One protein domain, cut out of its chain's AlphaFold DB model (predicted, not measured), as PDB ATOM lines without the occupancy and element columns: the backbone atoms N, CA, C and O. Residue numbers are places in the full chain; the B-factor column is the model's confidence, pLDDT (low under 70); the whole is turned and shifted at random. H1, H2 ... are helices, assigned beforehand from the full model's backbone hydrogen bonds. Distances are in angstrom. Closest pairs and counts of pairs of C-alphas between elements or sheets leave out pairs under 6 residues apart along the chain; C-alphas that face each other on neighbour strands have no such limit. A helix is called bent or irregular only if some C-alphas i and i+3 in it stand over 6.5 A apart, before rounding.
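AT A GLANCE: This is residues 96 to 119 and 152 to 230 of the 235 residues of the protein "Hypothetical protein" of Rotaria socialis (UniProt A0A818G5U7). With little regular structure, this is an elongated body made mostly of loops, in which three short helices, H1, H3 and H2, lie in a rough row along the longest axis. Long unnamed stretches, residues 102 to 119, 166 to 190 and 198 to 230, make up much of the rest. The printed part has 103 residues, 23 of them in named helices, in chain order H1, H2, H3, with no named strand; its class is all helix. It is only just compact, close to loose, with a radius of gyration of the C-alphas of 14.9 A and spans of 45 by 29 by 24 A.

HOW THE PARTS SIT: H1, residues 96 to 101, and H3, residues 191 to 197, are near each other, with 5 pairs of C-alphas within 10 A. H1 is apart from H2, residues 156 to 165. H2 and H3 only just touch, with 3 pairs of C-alphas within 8 A; the closest C-alphas, of Leu 164 and Ile 191, are 5.4 A apart. They run the same way at a shallow tilt of 34 degrees, only just short of steep. Every O i to N i+4 pair is within hydrogen-bond range in H3, against 1 of 2 in H1 and 4 of 6 in H2. Residues 203 to 204 pair with residues 228 to 229, parallel.

IN THESE COORDINATES: H1 begins at C-alpha 96 (-46.455, -19.668, -5.989) and is 9.4 A long. H2 is 13.8 A long and only just irregular: C-alphas 159 and 162 are 6.6 A apart. H3, 10.0 A long, ends at C-alpha 197 (-36.526, -23.080, 2.009).

THE WHOLE: The two C-alphas farthest apart, of Lys 106 and Gly 178, are 46.4 A apart. Residues 120 to 151 are cut out, and C-alphas 119 and 152 are 14.9 A apart across the cut. The link from H2 to H3 is long, with 25 residues. The mean pLDDT of the printed part is 92.3, and no printed residue is under 70.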
ATOM      1  N   HIS A  96     -46.085 -18.449  -5.267       83.31
ATOM      2  CA  HIS A  96     -46.455 -19.668  -5.989       83.31
ATOM      3  C   HIS A  96     -45.318 -20.214  -6.863       83.31
ATOM      4  O   HIS A  96     -45.149 -21.430  -6.977       83.31
ATOM      5  N   LEU A  97     -44.478 -19.335  -7.418       88.81
ATOM      6  CA  LEU A  97     -43.269 -19.732  -8.143       88.81
ATOM      7  C   LEU A  97     -42.191 -20.328  -7.225       88.81
ATOM      8  O   LEU A  97     -41.346 -21.083  -7.709       88.81
ATOM      9  N   ARG A  98     -42.209 -20.046  -5.913       88.44
ATOM     10  CA  ARG A  98     -41.234 -20.603  -4.958       88.44
ATOM     11  C   ARG A  98     -41.251 -22.127  -4.960       88.44
ATOM     12  O   ARG A  98     -40.190 -22.733  -4.997       88.44
ATOM     13  N   ARG A  99     -42.434 -22.742  -5.019       80.25
ATOM     14  CA  ARG A  99     -42.584 -24.203  -5.103       80.25
ATOM     15  C   ARG A  99     -41.997 -24.794  -6.389       80.25
ATOM     16  O   ARG A  99     -41.596 -25.951  -6.400       80.25
ATOM     17  N   ILE A 100     -41.965 -24.020  -7.472       83.31
ATOM     18  CA  ILE A 100     -41.359 -24.448  -8.740       83.31
ATOM     19  C   ILE A 100     -39.832 -24.364  -8.647       83.31
ATOM     20  O   ILE A 100     -39.143 -25.278  -9.090       83.31
ATOM     21  N   LYS A 101     -39.307 -23.281  -8.060       83.25
ATOM     22  CA  LYS A 101     -37.861 -23.066  -7.881       83.25
ATOM     23  C   LYS A 101     -37.248 -24.024  -6.859       83.25
ATOM     24  O   LYS A 101     -36.177 -24.565  -7.104       83.25
ATOM     25  N   ASN A 102     -37.958 -24.246  -5.758       83.00
ATOM     26  CA  ASN A 102     -37.577 -25.129  -4.662       83.00
ATOM     27  C   ASN A 102     -38.624 -26.246  -4.567       83.00
ATOM     28  O   ASN A 102     -39.519 -26.184  -3.716       83.00
ATOM     29  N   PRO A 103     -38.585 -27.233  -5.478       77.88
ATOM     30  CA  PRO A 103     -39.525 -28.334  -5.432       77.88
ATOM     31  C   PRO A 103     -39.323 -29.123  -4.142       77.88
ATOM     32  O   PRO A 103     -38.196 -29.436  -3.754       77.88
ATOM     33  N   ILE A 104     -40.437 -29.477  -3.505       77.62
ATOM     34  CA  ILE A 104     -40.437 -30.381  -2.358       77.62
ATOM     35  C   ILE A 104     -39.718 -31.667  -2.778       77.62
ATOM     36  O   ILE A 104     -40.073 -32.287  -3.787       77.62
ATOM     37  N   VAL A 105     -38.690 -32.049  -2.017       79.44
ATOM     38  CA  VAL A 105     -37.921 -33.271  -2.267       79.44
ATOM     39  C   VAL A 105     -38.893 -34.447  -2.336       79.44
ATOM     40  O   VAL A 105     -39.765 -34.576  -1.483       79.44
ATOM     41  N   LYS A 106     -38.754 -35.322  -3.338       75.44
ATOM     42  CA  LYS A 106     -39.702 -36.430  -3.585       75.44
ATOM     43  C   LYS A 106     -39.903 -37.374  -2.392       75.44
ATOM     44  O   LYS A 106     -40.887 -38.101  -2.361       75.44
ATOM     45  N   THR A 107     -38.970 -37.393  -1.445       80.50
ATOM     46  CA  THR A 107     -39.046 -38.185  -0.210       80.50
ATOM     47  C   THR A 107     -39.900 -37.533   0.877       80.50
ATOM     48  O   THR A 107     -40.260 -38.199   1.845       80.50
ATOM     49  N   HIS A 108     -40.223 -36.245   0.758       82.88
ATOM     50  CA  HIS A 108     -41.051 -35.532   1.723       82.88
ATOM     51  C   HIS A 108     -42.534 -35.819   1.465       82.88
ATOM     52  O   HIS A 108     -42.977 -35.941   0.326       82.88
ATOM     53  N   LEU A 109     -43.325 -35.851   2.539       84.25
ATOM     54  CA  LEU A 109     -44.763 -36.140   2.482       84.25
ATOM     55  C   LEU A 109     -45.580 -35.058   1.752       84.25
ATOM     56  O   LEU A 109     -46.683 -35.330   1.288       84.25
ATOM     57  N   GLY A 110     -45.061 -33.828   1.663       84.62
ATOM     58  CA  GLY A 110     -45.691 -32.731   0.919       84.62
ATOM     59  C   GLY A 110     -47.025 -32.235   1.492       84.62
ATOM     60  O   GLY A 110     -47.792 -31.598   0.771       84.62
ATOM     61  N   TYR A 111     -47.320 -32.521   2.764       90.88
ATOM     62  CA  TYR A 111     -48.552 -32.080   3.420       90.88
ATOM     63  C   TYR A 111     -48.539 -30.591   3.747       90.88
ATOM     64  O   TYR A 111     -47.505 -30.048   4.133       90.88
ATOM     65  N   ASN A 112     -49.718 -29.967   3.671       92.25
ATOM     66  CA  ASN A 112     -49.979 -28.681   4.315       92.25
ATOM     67  C   ASN A 112     -50.087 -28.889   5.829       92.25
ATOM     68  O   ASN A 112     -50.649 -29.888   6.280       92.25
ATOM     69  N   ILE A 113     -49.576 -27.938   6.609       94.19
ATOM     70  CA  ILE A 113     -49.565 -28.013   8.070       94.19
ATOM     71  C   ILE A 113     -50.317 -26.809   8.616       94.19
ATOM     72  O   ILE A 113     -49.983 -25.669   8.302       94.19
ATOM     73  N   LEU A 114     -51.320 -27.074   9.451       95.88
ATOM     74  CA  LEU A 114     -52.033 -26.061  10.216       95.88
ATOM     75  C   LEU A 114     -51.727 -26.273  11.697       95.88
ATOM     76  O   LEU A 114     -52.061 -27.314  12.260       95.88
ATOM     77  N   MET A 115     -51.114 -25.272  12.322       95.12
ATOM     78  CA  MET A 115     -50.995 -25.190  13.774       95.12
ATOM     79  C   MET A 115     -52.040 -24.203  14.281       95.12
ATOM     80  O   MET A 115     -52.075 -23.056  13.845       95.12
ATOM     81  N   PHE A 116     -52.896 -24.658  15.191       93.31
ATOM     82  CA  PHE A 116     -53.944 -23.847  15.800       93.31
ATOM     83  C   PHE A 116     -53.922 -24.057  17.313       93.31
ATOM     84  O   PHE A 116     -53.909 -25.196  17.782       93.31
ATOM     85  N   GLY A 117     -53.882 -22.962  18.068       90.75
ATOM     86  CA  GLY A 117     -53.718 -22.974  19.519       90.75
ATOM     87  C   GLY A 117     -54.678 -22.018  20.215       90.75
ATOM     88  O   GLY A 117     -55.163 -21.067  19.613       90.75
ATOM     89  N   PHE A 118     -54.930 -22.285  21.495       91.12
ATOM     90  CA  PHE A 118     -55.704 -21.419  22.381       91.12
ATOM     91  C   PHE A 118     -54.844 -21.005  23.569       91.12
ATOM     92  O   PHE A 118     -54.287 -21.866  24.255       91.12
ATOM     93  N   ASP A 119     -54.814 -19.710  23.856       87.62
ATOM     94  CA  ASP A 119     -54.209 -19.165  25.068       87.62
ATOM     95  C   ASP A 119     -55.314 -18.854  26.107       87.62
ATOM     96  O   ASP A 119     -56.329 -18.253  25.760       87.62
ATOM     97  N   VAL A 152     -43.082 -26.423  28.482       91.12
ATOM     98  CA  VAL A 152     -41.681 -26.329  28.920       91.12
ATOM     99  C   VAL A 152     -41.397 -25.069  29.748       91.12
ATOM    100  O   VAL A 152     -40.287 -24.878  30.235       91.12
ATOM    101  N   GLY A 153     -42.401 -24.209  29.927       90.25
ATOM    102  CA  GLY A 153     -42.336 -23.018  30.764       90.25
ATOM    103  C   GLY A 153     -43.707 -22.369  30.932       90.25
ATOM    104  O   GLY A 153     -44.655 -22.726  30.239       90.25
ATOM    105  N   ASP A 154     -43.795 -21.427  31.869       85.69
ATOM    106  CA  ASP A 154     -45.058 -20.864  32.380       85.69
ATOM    107  C   ASP A 154     -45.718 -19.834  31.439       85.69
ATOM    108  O   ASP A 154     -46.923 -19.614  31.482       85.69
ATOM    109  N   GLY A 155     -44.938 -19.191  30.564       90.06
ATOM    110  CA  GLY A 155     -45.439 -18.167  29.641       90.06
ATOM    111  C   GLY A 155     -45.616 -18.664  28.207       90.06
ATOM    112  O   GLY A 155     -44.896 -19.556  27.761       90.06
ATOM    113  N   THR A 156     -46.487 -17.997  27.444       93.00
ATOM    114  CA  THR A 156     -46.706 -18.247  26.007       93.00
ATOM    115  C   THR A 156     -45.401 -18.282  25.191       93.00
ATOM    116  O   THR A 156     -45.218 -19.238  24.436       93.00
ATOM    117  N   PRO A 157     -44.425 -17.358  25.375       94.69
ATOM    118  CA  PRO A 157     -43.137 -17.452  24.682       94.69
ATOM    119  C   PRO A 157     -42.358 -18.709  25.068       94.69
ATOM    120  O   PRO A 157     -41.854 -19.409  24.197       94.69
ATOM    121  N   ALA A 158     -42.304 -19.035  26.360       93.62
ATOM    122  CA  ALA A 158     -41.592 -20.212  26.838       93.62
ATOM    123  C   ALA A 158     -42.226 -21.509  26.316       93.62
ATOM    124  O   ALA A 158     -41.499 -22.446  26.018       93.62
ATOM    125  N   ALA A 159     -43.551 -21.556  26.150       93.56
ATOM    126  CA  ALA A 159     -44.248 -22.695  25.559       93.56
ATOM    127  C   ALA A 159     -44.035 -22.808  24.039       93.56
ATOM    128  O   ALA A 159     -43.831 -23.911  23.535       93.56
ATOM    129  N   LEU A 160     -44.078 -21.691  23.304       95.62
ATOM    130  CA  LEU A 160     -44.032 -21.696  21.838       95.62
ATOM    131  C   LEU A 160     -42.613 -21.705  21.258       95.62
ATOM    132  O   LEU A 160     -42.414 -22.280  20.189       95.62
ATOM    133  N   LEU A 161     -41.621 -21.116  21.932       96.69
ATOM    134  CA  LEU A 161     -40.250 -21.055  21.412       96.69
ATOM    135  C   LEU A 161     -39.672 -22.453  21.140       96.69
ATOM    136  O   LEU A 161     -39.226 -22.665  20.013       96.69
ATOM    137  N   PRO A 162     -39.765 -23.450  22.040       96.00
ATOM    138  CA  PRO A 162     -39.252 -24.788  21.735       96.00
ATOM    139  C   PRO A 162     -39.989 -25.491  20.602       96.00
ATOM    140  O   PRO A 162     -39.367 -26.213  19.832       96.00
ATOM    141  N   ILE A 163     -41.291 -25.242  20.443       95.12
ATOM    142  CA  ILE A 163     -42.076 -25.803  19.334       95.12
ATOM    143  C   ILE A 163     -41.611 -25.216  17.997       95.12
ATOM    144  O   ILE A 163     -41.514 -25.928  17.000       95.12
ATOM    145  N   LEU A 164     -41.328 -23.912  17.971       96.88
ATOM    146  CA  LEU A 164     -41.073 -23.162  16.741       96.88
ATOM    147  C   LEU A 164     -39.587 -23.020  16.400       96.88
ATOM    148  O   LEU A 164     -39.270 -22.651  15.274       96.88
ATOM    149  N   THR A 165     -38.688 -23.278  17.347       97.44
ATOM    150  CA  THR A 165     -37.234 -23.104  17.176       97.44
ATOM    151  C   THR A 165     -36.422 -24.328  17.595       97.44
ATOM    152  O   THR A 165     -35.239 -24.416  17.282       97.44
ATOM    153  N   GLY A 166     -37.028 -25.270  18.324       96.81
ATOM    154  CA  GLY A 166     -36.312 -26.379  18.955       96.81
ATOM    155  C   GLY A 166     -35.475 -25.979  20.176       96.81
ATOM    156  O   GLY A 166     -34.771 -26.832  20.706       96.81
ATOM    157  N   GLN A 167     -35.531 -24.718  20.620       96.94
ATOM    158  CA  GLN A 167     -34.725 -24.177  21.718       96.94
ATOM    159  C   GLN A 167     -35.595 -23.463  22.756       96.94
ATOM    160  O   GLN A 167     -36.604 -22.833  22.431       96.94
ATOM    161  N   THR A 168     -35.200 -23.557  24.024       95.12
ATOM    162  CA  THR A 168     -35.798 -22.801  25.131       95.12
ATOM    163  C   THR A 168     -35.421 -21.322  25.067       95.12
ATOM    164  O   THR A 168     -34.429 -20.934  24.454       95.12
ATOM    165  N   GLU A 169     -36.185 -20.471  25.761       92.88
ATOM    166  CA  GLU A 169     -35.895 -19.029  25.842       92.88
ATOM    167  C   GLU A 169     -34.477 -18.736  26.371       92.88
ATOM    168  O   GLU A 169     -33.887 -17.727  26.005       92.88
ATOM    169  N   GLN A 170     -33.920 -19.616  27.213       92.75
ATOM    170  CA  GLN A 170     -32.584 -19.451  27.800       92.75
ATOM    171  C   GLN A 170     -31.444 -19.802  26.835       92.75
ATOM    172  O   GLN A 170     -30.339 -19.291  26.995       92.75
ATOM    173  N   GLU A 171     -31.700 -20.674  25.861       96.12
ATOM    174  CA  GLU A 171     -30.722 -21.081  24.844       96.12
ATOM    175  C   GLU A 171     -30.651 -20.079  23.684       96.12
ATOM    176  O   GLU A 171     -29.665 -20.033  22.947       96.12
ATOM    177  N   LEU A 172     -31.691 -19.257  23.537       96.69
ATOM    178  CA  LEU A 172     -31.807 -18.246  22.497       96.69
ATOM    179  C   LEU A 172     -31.124 -16.926  22.898       96.69
ATOM    180  O   LEU A 172     -30.989 -16.617  24.084       96.69
ATOM    181  N   PRO A 173     -30.723 -16.093  21.917       96.75
ATOM    182  CA  PRO A 173     -30.217 -14.755  22.197       96.75
ATOM    183  C   PRO A 173     -31.192 -13.929  23.047       96.75
ATOM    184  O   PRO A 173     -32.404 -13.941  22.816       96.75
ATOM    185  N   GLU A 174     -30.654 -13.152  23.992       96.62
ATOM    186  CA  GLU A 174     -31.451 -12.253  24.829       96.62
ATOM    187  C   GLU A 174     -32.284 -11.315  23.946       96.62
ATOM    188  O   GLU A 174     -31.748 -10.543  23.151       96.62
ATOM    189  N   SER A 175     -33.603 -11.374  24.099       96.94
ATOM    190  CA  SER A 175     -34.554 -10.576  23.319       96.94
ATOM    191  C   SER A 175     -35.609  -9.901  24.186       96.94
ATOM    192  O   SER A 175     -36.506  -9.234  23.668       96.94
ATOM    193  N   ARG A 176     -35.522 -10.036  25.514       95.81
ATOM    194  CA  ARG A 176     -36.488  -9.437  26.432       95.81
ATOM    195  C   ARG A 176     -36.342  -7.923  26.450       95.81
ATOM    196  O   ARG A 176     -35.245  -7.364  26.514       95.81
ATOM    197  N   ARG A 177     -37.478  -7.234  26.440       93.81
ATOM    198  CA  ARG A 177     -37.534  -5.773  26.525       93.81
ATOM    199  C   ARG A 177     -36.910  -5.303  27.839       93.81
ATOM    200  O   ARG A 177     -37.073  -5.931  28.882       93.81
ATOM    201  N   GLY A 178     -36.182  -4.190  27.777       93.81
ATOM    202  CA  GLY A 178     -35.514  -3.604  28.942       93.81
ATOM    203  C   GLY A 178     -34.252  -4.338  29.408       93.81
ATOM    204  O   GLY A 178     -33.680  -3.947  30.421       93.81
ATOM    205  N   ARG A 179     -33.788  -5.377  28.697       95.44
ATOM    206  CA  ARG A 179     -32.499  -6.026  28.975       95.44
ATOM    207  C   ARG A 179     -31.381  -5.416  28.132       95.44
ATOM    208  O   ARG A 179     -31.553  -5.138  26.944       95.44
ATOM    209  N   THR A 180     -30.224  -5.210  28.758       94.56
ATOM    210  CA  THR A 180     -29.014  -4.728  28.083       94.56
ATOM    211  C   THR A 180     -28.588  -5.720  27.008       94.56
ATOM    212  O   THR A 180     -28.516  -6.917  27.269       94.56
ATOM    213  N   GLY A 181     -28.313  -5.226  25.800       93.69
ATOM    214  CA  GLY A 181     -27.902  -6.067  24.672       93.69
ATOM    215  C   GLY A 181     -29.031  -6.866  24.012       93.69
ATOM    216  O   GLY A 181     -28.745  -7.660  23.123       93.69
ATOM    217  N   ALA A 182     -30.296  -6.655  24.401       96.25
ATOM    218  CA  ALA A 182     -31.415  -7.393  23.826       96.25
ATOM    219  C   ALA A 182     -31.595  -7.112  22.326       96.25
ATOM    220  O   ALA A 182     -31.719  -5.948  21.919       96.25
ATOM    221  N   VAL A 183     -31.687  -8.181  21.533       96.25
ATOM    222  CA  VAL A 183     -31.904  -8.161  20.080       96.25
ATOM    223  C   VAL A 183     -33.355  -8.485  19.717       96.25
ATOM    224  O   VAL A 183     -34.138  -8.926  20.558       96.25
ATOM    225  N   THR A 184     -33.743  -8.216  18.474       96.75
ATOM    226  CA  THR A 184     -35.026  -8.673  17.929       96.75
ATOM    227  C   THR A 184     -35.003 -10.183  17.695       96.75
ATOM    228  O   THR A 184     -33.936 -10.801  17.629       96.75
ATOM    229  N   VAL A 185     -36.182 -10.796  17.593       97.31
ATOM    230  CA  VAL A 185     -36.287 -12.260  17.509       97.31
ATOM    231  C   VAL A 185     -36.025 -12.807  16.097       97.31
ATOM    232  O   VAL A 185     -36.054 -14.015  15.887       97.31
ATOM    233  N   ASP A 186     -35.711 -11.950  15.121       96.38
ATOM    234  CA  ASP A 186     -35.430 -12.326  13.724       96.38
ATOM    235  C   ASP A 186     -34.295 -13.356  13.593       96.38
ATOM    236  O   ASP A 186     -34.292 -14.168  12.674       96.38
ATOM    237  N   LYS A 187     -33.335 -13.344  14.528       90.31
ATOM    238  CA  LYS A 187     -32.154 -14.225  14.510       90.31
ATOM    239  C   LYS A 187     -32.400 -15.625  15.071       90.31
ATOM    240  O   LYS A 187     -31.465 -16.421  15.121       90.31
ATOM    241  N   PHE A 188     -33.603 -15.917  15.555       97.62
ATOM    242  CA  PHE A 188     -33.889 -17.232  16.121       97.62
ATOM    243  C   PHE A 188     -33.989 -18.287  15.004       97.62
ATOM    244  O   PHE A 188     -34.316 -17.949  13.862       97.62
ATOM    245  N   PRO A 189     -33.710 -19.570  15.300       97.50
ATOM    246  CA  PRO A 189     -33.722 -20.641  14.309       97.50
ATOM    247  C   PRO A 189     -35.157 -21.105  14.021       97.50
ATOM    248  O   PRO A 189     -35.546 -22.232  14.311       97.50
ATOM    249  N   TRP A 190     -35.969 -20.207  13.472       97.94
ATOM    250  CA  TRP A 190     -37.388 -20.440  13.253       97.94
ATOM    251  C   TRP A 190     -37.676 -21.542  12.234       97.94
ATOM    252  O   TRP A 190     -37.152 -21.542  11.118       97.94
ATOM    253  N   ILE A 191     -38.619 -22.419  12.572       96.88
ATOM    254  CA  ILE A 191     -39.044 -23.532  11.724       96.88
ATOM    255  C   ILE A 191     -39.664 -23.060  10.403       96.88
ATOM    256  O   ILE A 191     -39.499 -23.709   9.371       96.88
ATOM    257  N   TRP A 192     -40.327 -21.899  10.381       96.06
ATOM    258  CA  TRP A 192     -40.892 -21.356   9.144       96.06
ATOM    259  C   TRP A 192     -39.828 -20.976   8.113       96.06
ATOM    260  O   TRP A 192     -40.128 -21.025   6.923       96.06
ATOM    261  N   ASN A 193     -38.590 -20.676   8.520       95.44
ATOM    262  CA  ASN A 193     -37.497 -20.468   7.567       95.44
ATOM    263  C   ASN A 193     -37.179 -21.777   6.832       95.44
ATOM    264  O   ASN A 193     -37.118 -21.790   5.608       95.44
ATOM    265  N   GLN A 194     -37.129 -22.900   7.556       92.69
ATOM    266  CA  GLN A 194     -36.953 -24.219   6.941       92.69
ATOM    267  C   GLN A 194     -38.123 -24.570   6.012       92.69
ATOM    268  O   GLN A 194     -37.913 -25.100   4.922       92.69
ATOM    269  N   PHE A 195     -39.362 -24.245   6.395       92.56
ATOM    270  CA  PHE A 195     -40.519 -24.421   5.513       92.56
ATOM    271  C   PHE A 195     -40.401 -23.578   4.235       92.56
ATOM    272  O   PHE A 195     -40.604 -24.109   3.140       92.56
ATOM    273  N   LYS A 196     -40.023 -22.298   4.344       92.38
ATOM    274  CA  LYS A 196     -39.793 -21.415   3.190       92.38
ATOM    275  C   LYS A 196     -38.728 -21.983   2.248       92.38
ATOM    276  O   LYS A 196     -38.966 -22.049   1.041       92.38
ATOM    277  N   ASP A 197     -37.608 -22.461   2.790       90.50
ATOM    278  CA  ASP A 197     -36.526 -23.080   2.009       90.50
ATOM    279  C   ASP A 197     -37.003 -24.330   1.256       90.50
ATOM    280  O   ASP A 197     -36.597 -24.577   0.122       90.50
ATOM    281  N   ASN A 198     -37.959 -25.061   1.836       89.19
ATOM    282  CA  ASN A 198     -38.603 -26.231   1.234       89.19
ATOM    283  C   ASN A 198     -39.827 -25.892   0.359       89.19
ATOM    284  O   ASN A 198     -40.638 -26.768   0.057       89.19
ATOM    285  N   GLY A 199     -39.983 -24.632  -0.055       89.75
ATOM    286  CA  GLY A 199     -40.994 -24.222  -1.032       89.75
ATOM    287  C   GLY A 199     -42.398 -24.001  -0.466       89.75
ATOM    288  O   GLY A 199     -43.339 -23.828  -1.244       89.75
ATOM    289  N   TYR A 200     -42.558 -23.985   0.859       91.81
ATOM    290  CA  TYR A 200     -43.836 -23.677   1.496       91.81
ATOM    291  C   TYR A 200     -44.129 -22.173   1.481       91.81
ATOM    292  O   TYR A 200     -43.229 -21.327   1.548       91.81
ATOM    293  N   VAL A 201     -45.424 -21.859   1.439       94.12
ATOM    294  CA  VAL A 201     -45.968 -20.541   1.774       94.12
ATOM    295  C   VAL A 201     -46.371 -20.579   3.243       94.12
ATOM    296  O   VAL A 201     -47.041 -21.514   3.680       94.12
ATOM    297  N   THR A 202     -45.925 -19.593   4.011       96.06
ATOM    298  CA  THR A 202     -46.030 -19.586   5.475       96.06
ATOM    299  C   THR A 202     -46.933 -18.465   5.974       96.06
ATOM    300  O   THR A 202     -46.940 -17.366   5.423       96.06
ATOM    301  N   GLN A 203     -47.677 -18.736   7.047       96.25
ATOM    302  CA  GLN A 203     -48.579 -17.782   7.685       96.25
ATOM    303  C   GLN A 203     -48.461 -17.871   9.209       96.25
ATOM    304  O   GLN A 203     -48.269 -18.953   9.762       96.25
ATOM    305  N   TRP A 204     -48.605 -16.728   9.879       95.62
ATOM    306  CA  TRP A 204     -48.675 -16.609  11.334       95.62
ATOM    307  C   TRP A 204     -49.633 -15.480  11.691       95.62
ATOM    308  O   TRP A 204     -49.484 -14.362  11.195       95.62
ATOM    309  N   ALA A 205     -50.603 -15.767  12.551       93.81
ATOM    310  CA  ALA A 205     -51.570 -14.796  13.031       93.81
ATOM    311  C   ALA A 205     -51.910 -15.085  14.494       93.81
ATOM    312  O   ALA A 205     -51.965 -16.239  14.912       93.81
ATOM    313  N   GLU A 206     -52.147 -14.018  15.245       93.44
ATOM    314  CA  GLU A 206     -52.556 -14.039  16.647       93.44
ATOM    315  C   GLU A 206     -53.705 -13.049  16.803       93.44
ATOM    316  O   GLU A 206     -53.729 -12.033  16.112       93.44
ATOM    317  N   ASP A 207     -54.642 -13.333  17.701       90.50
ATOM    318  CA  ASP A 207     -55.879 -12.571  17.870       90.50
ATOM    319  C   ASP A 207     -55.748 -11.350  18.796       90.50
ATOM    320  O   ASP A 207     -56.645 -10.507  18.829       90.50
ATOM    321  N   MET A 208     -54.627 -11.213  19.517       88.25
ATOM    322  CA  MET A 208     -54.415 -10.121  20.471       88.25
ATOM    323  C   MET A 208     -53.071  -9.401  20.279       88.25
ATOM    324  O   MET A 208     -52.040  -9.742  20.855       88.25
ATOM    325  N   GLN A 209     -53.088  -8.319  19.495       85.12
ATOM    326  CA  GLN A 209     -51.883  -7.577  19.092       85.12
ATOM    327  C   GLN A 209     -51.118  -6.913  20.249       85.12
ATOM    328  O   GLN A 209     -49.884  -6.829  20.195       85.12
ATOM    329  N   SER A 210     -51.834  -6.458  21.285       86.69
ATOM    330  CA  SER A 210     -51.276  -5.743  22.444       86.69
ATOM    331  C   SER A 210     -50.441  -6.631  23.369       86.69
ATOM    332  O   SER A 210     -49.520  -6.135  24.019       86.69
ATOM    333  N   VAL A 211     -50.725  -7.935  23.392       91.06
ATOM    334  CA  VAL A 211     -50.015  -8.940  24.201       91.06
ATOM    335  C   VAL A 211     -49.458 -10.084  23.347       91.06
ATOM    336  O   VAL A 211     -49.273 -11.188  23.844       91.06
ATOM    337  N   GLY A 212     -49.155  -9.808  22.073       92.69
ATOM    338  CA  GLY A 212     -48.643 -10.814  21.137       92.69
ATOM    339  C   GLY A 212     -47.409 -11.546  21.667       92.69
ATOM    340  O   GLY A 212     -46.556 -10.941  22.337       92.69
ATOM    341  N   THR A 213     -47.314 -12.839  21.347       94.44
ATOM    342  CA  THR A 213     -46.341 -13.781  21.920       94.44
ATOM    343  C   THR A 213     -44.926 -13.210  21.911       94.44
ATOM    344  O   THR A 213     -44.243 -13.191  22.933       94.44
ATOM    345  N   PHE A 214     -44.478 -12.677  20.775       95.88
ATOM    346  CA  PHE A 214     -43.094 -12.225  20.603       95.88
ATOM    347  C   PHE A 214     -42.915 -10.715  20.774       95.88
ATOM    348  O   PHE A 214     -41.808 -10.210  20.620       95.88
ATOM    349  N   GLN A 215     -43.974  -9.972  21.100       94.25
ATOM    350  CA  GLN A 215     -43.954  -8.504  21.137       94.25
ATOM    351  C   GLN A 215     -44.272  -7.930  22.515       94.25
ATOM    352  O   GLN A 215     -43.878  -6.802  22.819       94.25
ATOM    353  N   TYR A 216     -44.965  -8.691  23.369       94.00
ATOM    354  CA  TYR A 216     -45.288  -8.235  24.715       94.00
ATOM    355  C   TYR A 216     -44.024  -8.107  25.575       94.00
ATOM    356  O   TYR A 216     -43.653  -7.004  25.989       94.00
ATOM    357  N   ARG A 217     -43.325  -9.231  25.794       95.06
ATOM    358  CA  ARG A 217     -42.104  -9.306  26.620       95.06
ATOM    359  C   ARG A 217     -40.812  -9.282  25.817       95.06
ATOM    360  O   ARG A 217     -39.784  -8.910  26.382       95.06
ATOM    361  N   LEU A 218     -40.852  -9.665  24.543       95.81
ATOM    362  CA  LEU A 218     -39.685  -9.681  23.660       95.81
ATOM    363  C   LEU A 218     -39.715  -8.483  22.700       95.81
ATOM    364  O   LEU A 218     -40.703  -7.754  22.623       95.81
ATOM    365  N   ARG A 219     -38.607  -8.235  22.002       95.69
ATOM    366  CA  ARG A 219     -38.444  -7.082  21.102       95.69
ATOM    367  C   ARG A 219     -39.202  -7.188  19.772       95.69
ATOM    368  O   ARG A 219     -39.091  -6.262  18.976       95.69
ATOM    369  N   GLY A 220     -39.975  -8.251  19.547       95.69
ATOM    370  CA  GLY A 220     -40.679  -8.483  18.289       95.69
ATOM    371  C   GLY A 220     -39.744  -8.753  17.119       95.69
ATOM    372  O   GLY A 220     -38.530  -8.924  17.290       95.69
ATOM    373  N   PHE A 221     -40.344  -8.808  15.938       96.38
ATOM    374  CA  PHE A 221     -39.641  -8.923  14.672       96.38
ATOM    375  C   PHE A 221     -39.342  -7.543  14.089       96.38
ATOM    376  O   PHE A 221     -40.149  -6.613  14.204       96.38
ATOM    377  N   LEU A 222     -38.195  -7.426  13.425       95.19
ATOM    378  CA  LEU A 222     -37.888  -6.300  12.554       95.19
ATOM    379  C   LEU A 222     -38.505  -6.533  11.173       95.19
ATOM    380  O   LEU A 222     -39.264  -5.686  10.701       95.19
ATOM    381  N   ASP A 223     -38.302  -7.715  10.600       94.00
ATOM    382  CA  ASP A 223     -38.827  -8.108   9.293       94.00
ATOM    383  C   ASP A 223     -40.008  -9.085   9.438       94.00
ATOM    384  O   ASP A 223     -40.058  -9.861  10.392       94.00
ATOM    385  N   PRO A 224     -40.990  -9.096   8.517       94.44
ATOM    386  CA  PRO A 224     -42.082 -10.066   8.572       94.44
ATOM    387  C   PRO A 224     -41.553 -11.518   8.575       94.44
ATOM    388  O   PRO A 224     -40.893 -11.935   7.617       94.44
ATOM    389  N   PRO A 225     -41.848 -12.330   9.612       95.81
ATOM    390  CA  PRO A 225     -41.236 -13.654   9.758       95.81
ATOM    391  C   PRO A 225     -41.759 -14.678   8.745       95.81
ATOM    392  O   PRO A 225     -41.069 -15.632   8.385       95.81
ATOM    393  N   VAL A 226     -42.969 -14.465   8.240       96.69
ATOM    394  CA  VAL A 226     -43.738 -15.365   7.370       96.69
ATOM    395  C   VAL A 226     -44.250 -14.603   6.148       96.69
ATOM    396  O   VAL A 226     -44.174 -13.377   6.118       96.69
ATOM    397  N   ASP A 227     -44.736 -15.313   5.133       96.00
ATOM    398  CA  ASP A 227     -45.220 -14.684   3.895       96.00
ATOM    399  C   ASP A 227     -46.523 -13.901   4.117       96.00
ATOM    400  O   ASP A 227     -46.660 -12.780   3.634       96.00
ATOM    401  N   HIS A 228     -47.433 -14.460   4.918       95.56
ATOM    402  CA  HIS A 228     -48.677 -13.814   5.338       95.56
ATOM    403  C   HIS A 228     -48.650 -13.585   6.851       95.56
ATOM    404  O   HIS A 228     -48.870 -14.503   7.647       95.56
ATOM    405  N   PHE A 229     -48.328 -12.365   7.277       94.75
ATOM    406  CA  PHE A 229     -48.165 -12.040   8.694       94.75
ATOM    407  C   PHE A 229     -49.373 -11.266   9.220       94.75
ATOM    408  O   PHE A 229     -49.541 -10.100   8.892       94.75
ATOM    409  N   GLY A 230     -50.189 -11.900  10.067       93.50
ATOM    410  CA  GLY A 230     -51.478 -11.397  10.572       93.50
ATOM    411  C   GLY A 230     -51.428 -10.129  11.420       93.50
ATOM    412  O   GLY A 230     -52.450  -9.493  11.665       93.50
TER     413      GLY A 230